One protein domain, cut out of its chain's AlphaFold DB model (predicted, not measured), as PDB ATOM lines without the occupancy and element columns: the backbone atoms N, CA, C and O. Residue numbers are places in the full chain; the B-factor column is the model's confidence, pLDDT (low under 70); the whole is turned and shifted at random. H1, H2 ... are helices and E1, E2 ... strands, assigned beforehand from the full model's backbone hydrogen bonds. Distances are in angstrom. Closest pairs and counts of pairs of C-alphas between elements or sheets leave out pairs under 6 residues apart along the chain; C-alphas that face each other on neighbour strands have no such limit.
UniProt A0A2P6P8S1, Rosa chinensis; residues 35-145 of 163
ATOM      1  N   TYR A  35     -23.389  -9.220  24.614       98.44
ATOM      2  CA  TYR A  35     -23.769  -8.929  23.238       98.44
ATOM      3  C   TYR A  35     -23.564  -7.454  22.922       98.44
ATOM      4  O   TYR A  35     -24.291  -6.591  23.416       98.44
ATOM      5  N   LYS A  36     -22.615  -7.151  22.034       98.56
ATOM      6  CA  LYS A  36     -22.494  -5.804  21.473       98.56
ATOM      7  C   LYS A  36     -23.627  -5.564  20.475       98.56
ATOM      8  O   LYS A  36     -23.648  -6.153  19.395       98.56
ATOM      9  N   VAL A  37     -24.571  -4.702  20.839       98.62
ATOM     10  CA  VAL A  37     -25.761  -4.425  20.029       98.62
ATOM     11  C   VAL A  37     -25.357  -3.811  18.689       98.62
ATOM     12  O   VAL A  37     -24.614  -2.832  18.649       98.62
ATOM     13  N   GLY A  38     -25.824  -4.406  17.587       98.06
ATOM     14  CA  GLY A  38     -25.470  -3.983  16.227       98.06
ATOM     15  C   GLY A  38     -24.044  -4.350  15.790       98.06
ATOM     16  O   GLY A  38     -23.590  -3.885  14.747       98.06
ATOM     17  N   ASP A  39     -23.323  -5.170  16.560       97.31
ATOM     18  CA  ASP A  39     -21.970  -5.653  16.263       97.31
ATOM     19  C   ASP A  39     -20.979  -4.507  15.942       97.31
ATOM     20  O   ASP A  39     -20.644  -3.689  16.806       97.31
ATOM     21  N   SER A  40     -20.469  -4.427  14.709       96.75
ATOM     22  CA  SER A  40     -19.568  -3.348  14.284       96.75
ATOM     23  C   SER A  40     -20.287  -2.020  14.037       96.75
ATOM     24  O   SER A  40     -19.651  -0.978  14.158       96.75
ATOM     25  N   ILE A  41     -21.583  -2.051  13.706       97.56
ATOM     26  CA  ILE A  41     -22.401  -0.853  13.450       97.56
ATOM     27  C   ILE A  41     -22.734  -0.123  14.756       97.56
ATOM     28  O   ILE A  41     -22.854   1.101  14.760       97.56
ATOM     29  N   GLY A  42     -22.850  -0.858  15.866       98.31
ATOM     30  CA  GLY A  42     -23.245  -0.291  17.153       98.31
ATOM     31  C   GLY A  42     -24.709   0.153  17.179       98.31
ATOM     32  O   GLY A  42     -25.522  -0.261  16.350       98.31
ATOM     33  N   TRP A  43     -25.038   1.019  18.137       98.69
ATOM     34  CA  TRP A  43     -26.375   1.584  18.294       98.69
ATOM     35  C   TRP A  43     -26.527   2.880  17.484       98.69
ATOM     36  O   TRP A  43     -26.203   3.972  17.942       98.69
ATOM     37  N   SER A  44     -27.026   2.756  16.257       97.31
ATOM     38  CA  SER A  44     -27.292   3.865  15.330       97.31
ATOM     39  C   SER A  44     -28.561   3.652  14.490       97.31
ATOM     40  O   SER A  44     -29.175   2.581  14.517       97.31
ATOM     41  N   ILE A  45     -28.932   4.662  13.700       95.19
ATOM     42  CA  ILE A  45     -30.038   4.609  12.723       95.19
ATOM     43  C   ILE A  45     -29.766   3.694  11.517       95.19
ATOM     44  O   ILE A  45     -30.674   3.419  10.742       95.19
ATOM     45  N   PHE A  46     -28.528   3.226  11.334       94.88
ATOM     46  CA  PHE A  46     -28.141   2.375  10.202       94.88
ATOM     47  C   PHE A  46     -28.194   0.874  10.531       94.88
ATOM     48  O   PHE A  46     -27.897   0.041   9.675       94.88
ATOM     49  N   GLY A  47     -28.528   0.518  11.776       94.38
ATOM     50  CA  GLY A  47     -28.592  -0.868  12.233       94.38
ATOM     51  C   GLY A  47     -29.882  -1.580  11.818       94.38
ATOM     52  O   GLY A  47     -30.973  -1.032  11.944       94.38
ATOM     53  N   ASP A  48     -29.767  -2.843  11.399       96.50
ATOM     54  CA  ASP A  48     -30.907  -3.757  11.258       96.50
ATOM     55  C   ASP A  48     -31.002  -4.651  12.501       96.50
ATOM     56  O   ASP A  48     -30.461  -5.760  12.556       96.50
ATOM     57  N   TYR A  49     -31.676  -4.144  13.533       98.38
ATOM     58  CA  TYR A  49     -31.758  -4.835  14.819       98.38
ATOM     59  C   TYR A  49     -32.632  -6.084  14.782       98.38
ATOM     60  O   TYR A  49     -32.390  -6.998  15.561       98.38
ATOM     61  N   LYS A  50     -33.600  -6.172  13.860       97.44
ATOM     62  CA  LYS A  50     -34.421  -7.381  13.693       97.44
ATOM     63  C   LYS A  50     -33.589  -8.532  13.140       97.44
ATOM     64  O   LYS A  50     -33.684  -9.654  13.629       97.44
ATOM     65  N   LYS A  51     -32.753  -8.255  12.137       97.81
ATOM     66  CA  LYS A  51     -31.792  -9.237  11.625       97.81
ATOM     67  C   LYS A  51     -30.702  -9.543  12.649       97.81
ATOM     68  O   LYS A  51     -30.259 -10.681  12.764       97.81
ATOM     69  N   TRP A  52     -30.260  -8.536  13.400       98.31
ATOM     70  CA  TRP A  52     -29.255  -8.740  14.438       98.31
ATOM     71  C   TRP A  52     -29.756  -9.681  15.541       98.31
ATOM     72  O   TRP A  52     -29.003 -10.572  15.940       98.31
ATOM     73  N   THR A  53     -31.008  -9.540  15.994       97.88
ATOM     74  CA  THR A  53     -31.590 -10.421  17.020       97.88
ATOM     75  C   THR A  53     -31.955 -11.801  16.506       97.88
ATOM     76  O   THR A  53     -31.824 -12.756  17.261       97.88
ATOM     77  N   SER A  54     -32.341 -11.958  15.236       97.38
ATOM     78  CA  SER A  54     -32.735 -13.270  14.691       97.38
ATOM     79  C   SER A  54     -31.610 -14.313  14.653       97.38
ATOM     80  O   SER A  54     -31.863 -15.481  14.371       97.38
ATOM     81  N   THR A  55     -30.373 -13.897  14.922       95.56
ATOM     82  CA  THR A  55     -29.178 -14.752  14.949       95.56
ATOM     83  C   THR A  55     -28.702 -15.079  16.367       95.56
ATOM     84  O   THR A  55     -27.605 -15.611  16.522       95.56
ATOM     85  N   LYS A  56     -29.469 -14.706  17.402       96.81
ATOM     86  CA  LYS A  56     -29.034 -14.728  18.805       96.81
ATOM     87  C   LYS A  56     -30.116 -15.284  19.722       96.81
ATOM     88  O   LYS A  56     -31.306 -15.107  19.473       96.81
ATOM     89  N   GLU A  57     -29.673 -15.894  20.813       96.81
ATOM     90  CA  GLU A  57     -30.519 -16.329  21.921       96.81
ATOM     91  C   GLU A  57     -30.043 -15.631  23.193       96.81
ATOM     92  O   GLU A  57     -28.853 -15.645  23.503       96.81
ATOM     93  N   PHE A  58     -30.968 -14.989  23.901       97.50
ATOM     94  CA  PHE A  58     -30.657 -14.211  25.093       97.50
ATOM     95  C   PHE A  58     -31.156 -14.951  26.326       97.50
ATOM     96  O   PHE A  58     -32.320 -15.355  26.386       97.50
ATOM     97  N   HIS A  59     -30.290 -15.077  27.320       97.12
ATOM     98  CA  HIS A  59     -30.572 -15.774  28.561       97.12
ATOM     99  C   HIS A  59     -30.428 -14.852  29.765       97.12
ATOM    100  O   HIS A  59     -29.739 -13.832  29.724       97.12
ATOM    101  N   VAL A  60     -31.079 -15.227  30.865       96.75
ATOM    102  CA  VAL A  60     -30.851 -14.553  32.144       96.75
ATOM    103  C   VAL A  60     -29.375 -14.655  32.532       96.75
ATOM    104  O   VAL A  60     -28.812 -15.749  32.539       96.75
ATOM    105  N   GLY A  61     -28.777 -13.515  32.875       95.62
ATOM    106  CA  GLY A  61     -27.353 -13.361  33.177       95.62
ATOM    107  C   GLY A  61     -26.534 -12.761  32.030       95.62
ATOM    108  O   GLY A  61     -25.431 -12.273  32.275       95.62
ATOM    109  N   ASP A  62     -27.063 -12.744  30.803       97.94
ATOM    110  CA  ASP A  62     -26.429 -12.069  29.667       97.94
ATOM    111  C   ASP A  62     -26.460 -10.538  29.831       97.94
ATOM    112  O   ASP A  62     -27.181  -9.977  30.655       97.94
ATOM    113  N   THR A  63     -25.670  -9.825  29.027       98.50
ATOM    114  CA  THR A  63     -25.615  -8.356  29.021       98.50
ATOM    115  C   THR A  63     -25.700  -7.812  27.601       98.50
ATOM    116  O   THR A  63     -24.995  -8.273  26.705       98.50
ATOM    117  N   LEU A  64     -26.511  -6.774  27.394       98.81
ATOM    118  CA  LEU A  64     -26.506  -5.978  26.168       98.81
ATOM    119  C   LEU A  64     -25.576  -4.774  26.332       98.81
ATOM    120  O   LEU A  64     -25.772  -3.953  27.224       98.81
ATOM    121  N   LEU A  65     -24.585  -4.645  25.454       98.75
ATOM    122  CA  LEU A  65     -23.679  -3.500  25.407       98.75
ATOM    123  C   LEU A  65     -24.050  -2.586  24.236       98.75
ATOM    124  O   LEU A  65     -23.854  -2.940  23.068       98.75
ATOM    125  N   PHE A  66     -24.545  -1.394  24.550       98.88
ATOM    126  CA  PHE A  66     -24.892  -0.360  23.583       98.88
ATOM    127  C   PHE A  66     -23.751   0.647  23.460       98.88
ATOM    128  O   PHE A  66     -23.507   1.431  24.372       98.88
ATOM    129  N   ALA A  67     -23.070   0.645  22.314       98.69
ATOM    130  CA  ALA A  67     -22.026   1.615  21.986       98.69
ATOM    131  C   ALA A  67     -22.533   2.600  20.924       98.69
ATOM    132  O   ALA A  67     -22.976   2.163  19.857       98.69
ATOM    133  N   TYR A  68     -22.472   3.902  21.207       98.50
ATOM    134  CA  TYR A  68     -22.962   4.966  20.328       98.50
ATOM    135  C   TYR A  68     -22.367   6.339  20.665       98.50
ATOM    136  O   TYR A  68     -21.875   6.569  21.767       98.50
ATOM    137  N   ASP A  69     -22.457   7.275  19.719       97.81
ATOM    138  CA  ASP A  69     -22.168   8.684  19.987       97.81
ATOM    139  C   ASP A  69     -23.339   9.321  20.753       97.81
ATOM    140  O   ASP A  69     -24.450   9.457  20.231       97.81
ATOM    141  N   LYS A  70     -23.094   9.678  22.016       97.19
ATOM    142  CA  LYS A  70     -24.094  10.230  22.942       97.19
ATOM    143  C   LYS A  70     -24.610  11.621  22.555       97.19
ATOM    144  O   LYS A  70     -25.665  12.037  23.046       97.19
ATOM    145  N   GLU A  71     -23.899  12.326  21.675       95.31
ATOM    146  CA  GLU A  71     -24.365  13.606  21.142       95.31
ATOM    147  C   GLU A  71     -25.564  13.395  20.205       95.31
ATOM    148  O   GLU A  71     -26.507  14.184  20.213       95.31
ATOM    149  N   PHE A  72     -25.592  12.275  19.474       94.75
ATOM    150  CA  PHE A  72     -26.631  11.974  18.482       94.75
ATOM    151  C   PHE A  72     -27.646  10.932  18.941       94.75
ATOM    152  O   PHE A  72     -28.783  10.939  18.476       94.75
ATOM    153  N   HIS A  73     -27.270  10.032  19.847       97.62
ATOM    154  CA  HIS A  73     -28.126   8.931  20.279       97.62
ATOM    155  C   HIS A  73     -28.280   8.901  21.801       97.62
ATOM    156  O   HIS A  73     -27.543   9.528  22.557       97.62
ATOM    157  N   ASN A  74     -29.300   8.185  22.241       98.38
ATOM    158  CA  ASN A  74     -29.527   7.785  23.622       98.38
ATOM    159  C   ASN A  74     -30.184   6.401  23.607       98.38
ATOM    160  O   ASN A  74     -30.485   5.852  22.536       98.38
ATOM    161  N   LEU A  75     -30.428   5.855  24.790       98.81
ATOM    162  CA  LEU A  75     -31.087   4.573  24.961       98.81
ATOM    163  C   LEU A  75     -32.214   4.712  25.984       98.81
ATOM    164  O   LEU A  75     -31.989   5.122  27.117       98.81
ATOM    165  N   MET A  76     -33.429   4.369  25.582       98.81
ATOM    166  CA  MET A  76     -34.595   4.314  26.459       98.81
ATOM    167  C   MET A  76     -35.096   2.879  26.530       98.81
ATOM    168  O   MET A  76     -35.381   2.289  25.488       98.81
ATOM    169  N   GLU A  77     -35.231   2.338  27.737       98.81
ATOM    170  CA  GLU A  77     -36.020   1.128  27.966       98.81
ATOM    171  C   GLU A  77     -37.494   1.521  28.073       98.81
ATOM    172  O   GLU A  77     -37.842   2.485  28.758       98.81
ATOM    173  N   VAL A  78     -38.368   0.797  27.381       98.81
ATOM    174  CA  VAL A  78     -39.797   1.108  27.287       98.81
ATOM    175  C   VAL A  78     -40.639  -0.161  27.394       98.81
ATOM    176  O   VAL A  78     -40.136  -1.278  27.301       98.81
ATOM    177  N   ASN A  79     -41.948  -0.004  27.581       98.69
ATOM    178  CA  ASN A  79     -42.877  -1.125  27.442       98.69
ATOM    179  C   ASN A  79     -43.147  -1.439  25.951       98.69
ATOM    180  O   ASN A  79     -42.755  -0.694  25.050       98.69
ATOM    181  N   GLY A  80     -43.852  -2.542  25.685       98.44
ATOM    182  CA  GLY A  80     -44.154  -2.975  24.319       98.44
ATOM    183  C   GLY A  80     -45.022  -1.995  23.515       98.44
ATOM    184  O   GLY A  80     -44.815  -1.859  22.313       98.44
ATOM    185  N   GLU A  81     -45.965  -1.289  24.144       98.44
ATOM    186  CA  GLU A  81     -46.836  -0.311  23.468       98.44
ATOM    187  C   GLU A  81     -46.044   0.925  23.018       98.44
ATOM    188  O   GLU A  81     -46.114   1.342  21.856       98.44
ATOM    189  N   ASP A  82     -45.220   1.459  23.916       98.38
ATOM    190  CA  ASP A  82     -44.342   2.595  23.652       98.38
ATOM    191  C   ASP A  82     -43.256   2.233  22.640       98.38
ATOM    192  O   ASP A  82     -42.933   3.029  21.758       98.38
ATOM    193  N   TYR A  83     -42.762   0.992  22.668       98.50
ATOM    194  CA  TYR A  83     -41.901   0.471  21.614       98.50
ATOM    195  C   TYR A  83     -42.592   0.516  20.253       98.50
ATOM    196  O   TYR A  83     -42.010   1.037  19.302       98.50
ATOM    197  N   GLN A  84     -43.815  -0.016  20.115       97.94
ATOM    198  CA  GLN A  84     -44.509  -0.041  18.820       97.94
ATOM    199  C   GLN A  84     -44.803   1.361  18.288       97.94
ATOM    200  O   GLN A  84     -44.608   1.608  17.098       97.94
ATOM    201  N   SER A  85     -45.224   2.267  19.166       96.44
ATOM    202  CA  SER A  85     -45.578   3.643  18.812       96.44
ATOM    203  C   SER A  85     -44.388   4.607  18.748       96.44
ATOM    204  O   SER A  85     -44.568   5.739  18.303       96.44
ATOM    205  N   CYS A  86     -43.187   4.174  19.152       96.75
ATOM    206  CA  CYS A  86     -42.024   5.040  19.363       96.75
ATOM    207  C   CYS A  86     -42.306   6.193  20.345       96.75
ATOM    208  O   CYS A  86     -41.836   7.314  20.157       96.75
ATOM    209  N   ASN A  87     -43.080   5.931  21.396       95.75
ATOM    210  CA  ASN A  87     -43.385   6.924  22.418       95.75
ATOM    211  C   ASN A  87     -42.205   7.092  23.387       95.75
ATOM    212  O   ASN A  87     -41.790   6.157  24.066       95.75
ATOM    213  N   THR A  88     -41.688   8.315  23.472       94.81
ATOM    214  CA  THR A  88     -40.494   8.672  24.254       94.81
ATOM    215  C   THR A  88     -40.818   9.398  25.561       94.81
ATOM    216  O   THR A  88     -39.909   9.802  26.283       94.81
ATOM    217  N   LYS A  89     -42.105   9.599  25.876       94.81
ATOM    218  CA  LYS A  89     -42.539  10.494  26.962       94.81
ATOM    219  C   LYS A  89     -42.266   9.948  28.362       94.81
ATOM    220  O   LYS A  89     -41.949  10.728  29.254       94.81
ATOM    221  N   SER A  90     -42.408   8.636  28.544       95.25
ATOM    222  CA  SER A  90     -42.361   7.988  29.859       95.25
ATOM    223  C   SER A  90     -41.569   6.676  29.809       95.25
ATOM    224  O   SER A  90     -42.154   5.606  29.987       95.25
ATOM    225  N   PRO A  91     -40.253   6.723  29.534       97.88
ATOM    226  CA  PRO A  91     -39.441   5.514  29.506       97.88
ATOM    227  C   PRO A  91     -39.351   4.872  30.898       97.88
ATOM    228  O   PRO A  91     -39.391   5.561  31.918       97.88
ATOM    229  N   LEU A  92     -39.187   3.548  30.932       98.56
ATOM    230  CA  LEU A  92     -38.912   2.785  32.154       98.56
ATOM    231  C   LEU A  92     -37.521   3.121  32.705       98.56
ATOM    232  O   LEU A  92     -37.338   3.219  33.918       98.56
ATOM    233  N   ALA A  93     -36.564   3.339  31.803       98.56
ATOM    234  CA  ALA A  93     -35.222   3.802  32.118       98.56
ATOM    235  C   ALA A  93     -34.639   4.622  30.957       98.56
ATOM    236  O   ALA A  93     -34.980   4.409  29.792       98.56
ATOM    237  N   LEU A  94     -33.740   5.554  31.280       98.50
ATOM    238  CA  LEU A  94     -33.018   6.381  30.317       98.50
ATOM    239  C   LEU A  94     -31.514   6.258  30.563       98.50
ATOM    240  O   LEU A  94     -31.039   6.506  31.671       98.50
ATOM    241  N   TYR A  95     -30.780   5.958  29.499       98.62
ATOM    242  CA  TYR A  95     -29.328   5.873  29.474       98.62
ATOM    243  C   TYR A  95     -28.769   6.782  28.375       98.62
ATOM    244  O   TYR A  95     -29.389   6.986  27.325       98.62
ATOM    245  N   ALA A  96     -27.613   7.382  28.651       98.25
ATOM    246  CA  ALA A  96     -27.006   8.402  27.797       98.25
ATOM    247  C   ALA A  96     -25.469   8.432  27.907       98.25
ATOM    248  O   ALA A  96     -24.851   9.461  27.626       98.25
ATOM    249  N   ALA A  97     -24.827   7.345  28.359       98.38
ATOM    250  CA  ALA A  97     -23.375   7.344  28.539       98.38
ATOM    251  C   ALA A  97     -22.611   7.146  27.218       98.38
ATOM    252  O   ALA A  97     -21.435   7.501  27.141       98.38
ATOM    253  N   GLY A  98     -23.260   6.588  26.187       97.94
ATOM    254  CA  GLY A  98     -22.631   6.212  24.910       97.94
ATOM    255  C   GLY A  98     -21.934   4.846  24.934       97.94
ATOM    256  O   GLY A  98     -21.487   4.358  23.897       97.94
ATOM    257  N   LEU A  99     -21.854   4.214  26.107       98.38
ATOM    258  CA  LEU A  99     -21.352   2.855  26.308       98.38
ATOM    259  C   LEU A  99     -22.128   2.179  27.450       98.38
ATOM    260  O   LEU A  99     -21.578   1.866  28.505       98.38
ATOM    261  N   ASP A 100     -23.438   2.026  27.268       98.69
ATOM    262  CA  ASP A 100     -24.339   1.529  28.309       98.69
ATOM    263  C   ASP A 100     -24.368  -0.006  28.328       98.69
ATOM    264  O   ASP A 100     -24.517  -0.648  27.288       98.69
ATOM    265  N   SER A 101     -24.226  -0.595  29.518       98.38
ATOM    266  CA  SER A 101     -24.302  -2.045  29.744       98.38
ATOM    267  C   SER A 101     -25.592  -2.385  30.478       98.38
ATOM    268  O   SER A 101     -25.786  -1.940  31.608       98.38
ATOM    269  N   ILE A 102     -26.463  -3.160  29.837       98.50
ATOM    270  CA  ILE A 102     -27.785  -3.517  30.355       98.50
ATOM    271  C   ILE A 102     -27.808  -5.012  30.689       98.50
ATOM    272  O   ILE A 102     -27.799  -5.830  29.762       98.50
ATOM    273  N   PRO A 103     -27.809  -5.391  31.978       97.88
ATOM    274  CA  PRO A 103     -27.908  -6.788  32.371       97.88
ATOM    275  C   PRO A 103     -29.326  -7.324  32.127       97.88
ATOM    276  O   PRO A 103     -30.326  -6.630  32.326       97.88
ATOM    277  N   LEU A 104     -29.416  -8.575  31.684       97.88
ATOM    278  CA  LEU A 104     -30.670  -9.281  31.444       97.88
ATOM    279  C   LEU A 104     -30.972 -10.174  32.649       97.88
ATOM    280  O   LEU A 104     -30.684 -11.365  32.655       97.88
ATOM    281  N   ASP A 105     -31.536  -9.585  33.701       95.88
ATOM    282  CA  ASP A 105     -31.678 -10.262  35.000       95.88
ATOM    283  C   ASP A 105     -32.945 -11.119  35.135       95.88
ATOM    284  O   ASP A 105     -33.105 -11.861  36.108       95.88
ATOM    285  N   LYS A 106     -33.895 -10.994  34.202       96.19
ATOM    286  CA  LYS A 106     -35.194 -11.675  34.273       96.19
ATOM    287  C   LYS A 106     -35.608 -12.213  32.907       96.19
ATOM    288  O   LYS A 106     -35.289 -11.607  31.888       96.19
ATOM    289  N   PRO A 107     -36.344 -13.335  32.863       97.88
ATOM    290  CA  PRO A 107     -36.947 -13.782  31.620       97.88
ATOM    291  C   PRO A 107     -38.074 -12.824  31.218       97.88
ATOM    292  O   PRO A 107     -38.787 -12.296  32.075       97.88
ATOM    293  N   GLY A 108     -38.266 -12.639  29.916       98.12
ATOM    294  CA  GLY A 108     -39.303 -11.766  29.376       98.12
ATOM    295  C   GLY A 108     -38.856 -10.991  28.145       98.12
ATOM    296  O   GLY A 108     -37.780 -11.218  27.594       98.12
ATOM    297  N   ASP A 109     -39.714 -10.082  27.703       98.62
ATOM    298  CA  ASP A 109     -39.442  -9.202  26.576       98.62
ATOM    299  C   ASP A 109     -38.889  -7.864  27.067       98.62
ATOM    300  O   ASP A 109     -39.508  -7.200  27.899       98.62
ATOM    301  N   TYR A 110     -37.749  -7.461  26.511       98.75
ATOM    302  CA  TYR A 110     -37.140  -6.158  26.750       98.75
ATOM    303  C   TYR A 110     -37.212  -5.336  25.471       98.75
ATOM    304  O   TYR A 110     -36.903  -5.832  24.380       98.75
ATOM    305  N   TYR A 111     -37.594  -4.069  25.609       98.88
ATOM    306  CA  TYR A 111     -37.763  -3.162  24.486       98.88
ATOM    307  C   TYR A 111     -36.940  -1.901  24.688       98.88
ATOM    308  O   TYR A 111     -37.056  -1.220  25.705       98.88
ATOM    309  N   PHE A 112     -36.148  -1.567  23.676       98.88
ATOM    310  CA  PHE A 112     -35.277  -0.406  23.685       98.88
ATOM    311  C   PHE A 112     -35.520   0.460  22.454       98.88
ATOM    312  O   PHE A 112     -35.690  -0.058  21.348       98.88
ATOM    313  N   ILE A 113     -35.503   1.780  22.627       98.75
ATOM    314  CA  ILE A 113     -35.637   2.759  21.542       98.75
ATOM    315  C   ILE A 113     -34.614   3.886  21.697       98.75
ATOM    316  O   ILE A 113     -34.160   4.179  22.802       98.75
ATOM    317  N   CYS A 114     -34.252   4.535  20.590       98.31
ATOM    318  CA  CYS A 114     -33.591   5.836  20.638       98.31
ATOM    319  C   CYS A 114     -34.655   6.933  20.574       98.31
ATOM    320  O   CYS A 114     -35.461   6.968  19.646       98.31
ATOM    321  N   GLY A 115     -34.645   7.833  21.555       96.19
ATOM    322  CA  GLY A 115     -35.610   8.925  21.673       96.19
ATOM    323  C   GLY A 115     -35.170  10.243  21.036       96.19
ATOM    324  O   GLY A 115     -35.727  11.283  21.369       96.19
ATOM    325  N   ARG A 116     -34.133  10.226  20.192       94.06
ATOM    326  CA  ARG A 116     -33.614  11.416  19.500       94.06
ATOM    327  C   ARG A 116     -34.361  11.650  18.186       94.06
ATOM    328  O   ARG A 116     -34.772  10.696  17.524       94.06
ATOM    329  N   ASN A 117     -34.492  12.918  17.812       90.06
ATOM    330  CA  ASN A 117     -35.082  13.354  16.548       90.06
ATOM    331  C   ASN A 117     -33.988  13.770  15.557       90.06
ATOM    332  O   ASN A 117     -32.867  14.066  15.972       90.06
ATOM    333  N   PHE A 118     -34.300  13.797  14.258       85.19
ATOM    334  CA  PHE A 118     -33.377  14.352  13.267       85.19
ATOM    335  C   PHE A 118     -33.345  15.884  13.347       85.19
ATOM    336  O   PHE A 118     -34.382  16.535  13.245       85.19
ATOM    337  N   GLU A 119     -32.149  16.453  13.472       75.50
ATOM    338  CA  GLU A 119     -31.907  17.899  13.392       75.50
ATOM    339  C   GLU A 119     -31.892  18.396  11.924       75.50
ATOM    340  O   GLU A 119     -31.448  17.646  11.046       75.50
ATOM    341  N   PRO A 120     -32.288  19.656  11.620       69.81
ATOM    342  CA  PRO A 120     -32.699  20.714  12.542       69.81
ATOM    343  C   PRO A 120     -34.211  20.999  12.530       69.81
ATOM    344  O   PRO A 120     -34.870  21.013  11.484       69.81
ATOM    345  N   ASP A 121     -34.720  21.349  13.710       61.00
ATOM    346  CA  ASP A 121     -36.124  21.626  14.053       61.00
ATOM    347  C   ASP A 121     -36.909  22.549  13.090       61.00
ATOM    348  O   ASP A 121     -38.140  22.507  13.065       61.00
ATOM    349  N   TRP A 122     -36.253  23.357  12.244       61.78
ATOM    350  CA  TRP A 122     -36.937  24.251  11.293       61.78
ATOM    351  C   TRP A 122     -37.550  23.538  10.071       61.78
ATOM    352  O   TRP A 122     -38.347  24.147   9.355       61.78
ATOM    353  N   TYR A 123     -37.251  22.249   9.853       52.12
ATOM    354  CA  TYR A 123     -37.916  21.400   8.847       52.12
ATOM    355  C   TYR A 123     -38.852  20.338   9.466       52.12
ATOM    356  O   TYR A 123     -39.672  19.736   8.769       52.12
ATOM    357  N   ALA A 124     -38.820  20.159  10.792       54.00
ATOM    358  CA  ALA A 124     -39.647  19.186  11.517       54.00
ATOM    359  C   ALA A 124     -41.161  19.491  11.467       54.00
ATOM    360  O   ALA A 124     -41.982  18.642  11.803       54.00
ATOM    361  N   MET A 125     -41.565  20.674  10.991       53.88
ATOM    362  CA  MET A 125     -42.974  21.074  10.897       53.88
ATOM    363  C   MET A 125     -43.716  20.480   9.678       53.88
ATOM    364  O   MET A 125     -44.938  20.592   9.602       53.88
ATOM    365  N   THR A 126     -43.014  19.847   8.723       57.94
ATOM    366  CA  THR A 126     -43.636  19.243   7.517       57.94
ATOM    367  C   THR A 126     -43.695  17.719   7.523       57.94
ATOM    368  O   THR A 126     -44.417  17.138   6.713       57.94
ATOM    369  N   LEU A 127     -42.995  17.057   8.447       54.50
ATOM    370  CA  LEU A 127     -43.014  15.606   8.575       54.50
ATOM    371  C   LEU A 127     -43.564  15.233   9.943       54.50
ATOM    372  O   LEU A 127     -43.044  15.630  10.979       54.50
ATOM    373  N   LYS A 128     -44.637  14.452   9.921       54.22
ATOM    374  CA  LYS A 128     -45.215  13.782  11.078       54.22
ATOM    375  C   LYS A 128     -44.151  12.822  11.643       54.22
ATOM    376  O   LYS A 128     -44.119  11.668  11.242       54.22
ATOM    377  N   GLU A 129     -43.271  13.331  12.508       63.78
ATOM    378  CA  GLU A 129     -42.292  12.588  13.325       63.78
ATOM    379  C   GLU A 129     -41.227  11.761  12.560       63.78
ATOM    380  O   GLU A 129     -41.353  10.536  12.484       63.78
ATOM    381  N   PRO A 130     -40.116  12.336  12.053       73.25
ATOM    382  CA  PRO A 130     -38.953  11.534  11.704       73.25
ATOM    383  C   PRO A 130     -37.992  11.531  12.909       73.25
ATOM    384  O   PRO A 130     -37.127  12.392  13.060       73.25
ATOM    385  N   GLY A 131     -38.198  10.578  13.815       88.31
ATOM    386  CA  GLY A 131     -37.285  10.289  14.920       88.31
ATOM    387  C   GLY A 131     -36.419   9.065  14.636       88.31
ATOM    388  O   GLY A 131     -36.716   8.252  13.755       88.31
ATOM    389  N   HIS A 132     -35.339   8.905  15.396       95.19
ATOM    390  CA  HIS A 132     -34.431   7.768  15.264       95.19
ATOM    391  C   HIS A 132     -35.156   6.426  15.468       95.19
ATOM    392  O   HIS A 132     -34.904   5.473  14.729       95.19
ATOM    393  N   CYS A 133     -36.108   6.349  16.407       96.69
ATOM    394  CA  CYS A 133     -36.929   5.151  16.609       96.69
ATOM    395  C   CYS A 133     -37.771   4.802  15.373       96.69
ATOM    396  O   CYS A 133     -37.785   3.646  14.942       96.69
ATOM    397  N   GLN A 134     -38.436   5.792  14.770       94.38
ATOM    398  CA  GLN A 134     -39.263   5.631  13.570       94.38
ATOM    399  C   GLN A 134     -38.415   5.213  12.363       94.38
ATOM    400  O   GLN A 134     -38.871   4.436  11.528       94.38
ATOM    401  N   ALA A 135     -37.161   5.671  12.311       93.38
ATOM    402  CA  ALA A 135     -36.174   5.252  11.320       93.38
ATOM    403  C   ALA A 135     -35.613   3.835  11.557       93.38
ATOM    404  O   ALA A 135     -34.851   3.338  10.733       93.38
ATOM    405  N   GLY A 136     -35.998   3.165  12.647       95.69
ATOM    406  CA  GLY A 136     -35.623   1.781  12.930       95.69
ATOM    407  C   GLY A 136     -34.600   1.602  14.048       95.69
ATOM    408  O   GLY A 136     -34.256   0.459  14.344       95.69
ATOM    409  N   GLN A 137     -34.156   2.670  14.724       98.31
ATOM    410  CA  GLN A 137     -33.278   2.573  15.896       98.31
ATOM    411  C   GLN A 137     -34.056   2.131  17.146       98.31
ATOM    412  O   GLN A 137     -34.300   2.896  18.083       98.31
ATOM    413  N   LYS A 138     -34.493   0.870  17.113       98.56
ATOM    414  CA  LYS A 138     -35.275   0.189  18.141       98.56
ATOM    415  C   LYS A 138     -34.930  -1.302  18.164       98.56
ATOM    416  O   LYS A 138     -34.732  -1.914  17.119       98.56
ATOM    417  N   LEU A 139     -34.868  -1.882  19.356       98.81
ATOM    418  CA  LEU A 139     -34.495  -3.273  19.602       98.81
ATOM    419  C   LEU A 139     -35.541  -3.948  20.493       98.81
ATOM    420  O   LEU A 139     -35.939  -3.396  21.514       98.81
ATOM    421  N   HIS A 140     -35.942  -5.160  20.125       98.69
ATOM    422  CA  HIS A 140     -36.710  -6.064  20.977       98.69
ATOM    423  C   HIS A 140     -35.896  -7.338  21.161       98.69
ATOM    424  O   HIS A 140     -35.514  -7.961  20.169       98.69
ATOM    425  N   VAL A 141     -35.634  -7.714  22.410       98.44
ATOM    426  CA  VAL A 141     -35.036  -9.007  22.749       98.44
ATOM    427  C   VAL A 141     -35.998  -9.807  23.614       98.44
ATOM    428  O   VAL A 141     -36.681  -9.257  24.479       98.44
ATOM    429  N   LYS A 142     -36.033 -11.118  23.381       98.38
ATOM    430  CA  LYS A 142     -36.753 -12.074  24.214       98.38
ATOM    431  C   LYS A 142     -35.737 -12.871  25.015       98.38
ATOM    432  O   LYS A 142     -34.897 -13.545  24.424       98.38
ATOM    433  N   VAL A 143     -35.837 -12.788  26.334       98.31
ATOM    434  CA  VAL A 143     -34.918 -13.409  27.286       98.31
ATOM    435  C   VAL A 143     -35.569 -14.642  27.896       98.31
ATOM    436  O   VAL A 143     -36.691 -14.578  28.407       98.31
ATOM    437  N   THR A 144     -34.871 -15.769  27.857       97.06
ATOM    438  CA  THR A 144     -35.288 -17.029  28.480       97.06
ATOM    439  C   THR A 144     -34.407 -17.360  29.680       97.06
ATOM    440  O   THR A 144     -33.350 -16.771  29.893       97.06
ATOM    441  N   LEU A 145     -34.847 -18.292  30.523       93.19
ATOM    442  CA  LEU A 145     -33.952 -18.837  31.544       93.19
ATOM    443  C   LEU A 145     -32.824 -19.622  30.855       93.19
ATOM    444  O   LEU A 145     -33.103 -20.286  29.851       93.19
TER     445      LEU A 145
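AT A GLANCE: This is residues 35 to 145 of the 163 residues of a protein of Rosa chinensis (UniProt A0A2P6P8S1). With little regular structure, the domain is a strongly twisted sheet, E3 E2 E5 E6, with H2 over one face, the ribbon E1 E4 on the side away from H2, and residues 120 to 128 sticking out at one end. The printed part has 111 residues, 41 in named elements, two helices and six strands in the order H1 E1 E2 H2 E3 E4 E5 E6; the class is mixed, both sheets antiparallel. It is compact, radius of gyration of the C-alphas 13.8 A, spanning 47 by 28 by 24 A.

IN THESE COORDINATES: The sheet holds E3, residues 93 to 95, E2, 75 to 78, E5, 108 to 113, 16.9 A long, and E6, 138 to 144, 20.1 A long, ending with C-alpha 144 at (-35.288, -17.029, 28.480). E1 is 63 to 67, E4 99 to 103, H2 80 to 85; H1, 49 to 53, begins with C-alpha 49 at (-31.758, -4.835, 14.819).

HOW THE PARTS SIT: Within hydrogen-bond range are N 110 and O 141, 2.9 A, in the hairpin E5 and E6, N 78 and O 111, 2.9 A, and N 77 and O 93, 2.9 A. H2 runs along E5, height 8.6 A; the closest C-alphas are Tyr 83 and Tyr 111, 6.2 A. H1 only grazes the sheet; its closest C-alphas to E6 are Tyr 49 and Leu 139, 5.7 A. In E1 and E4, N 66 and O 100 are 2.8 A apart. In H1 and H2 every O i to N i+4 pair is within range.

THE WHOLE: The printed part has no cut. The link E5 to E6 is long, 24 residues; residues 120 to 129 have pLDDT under 70.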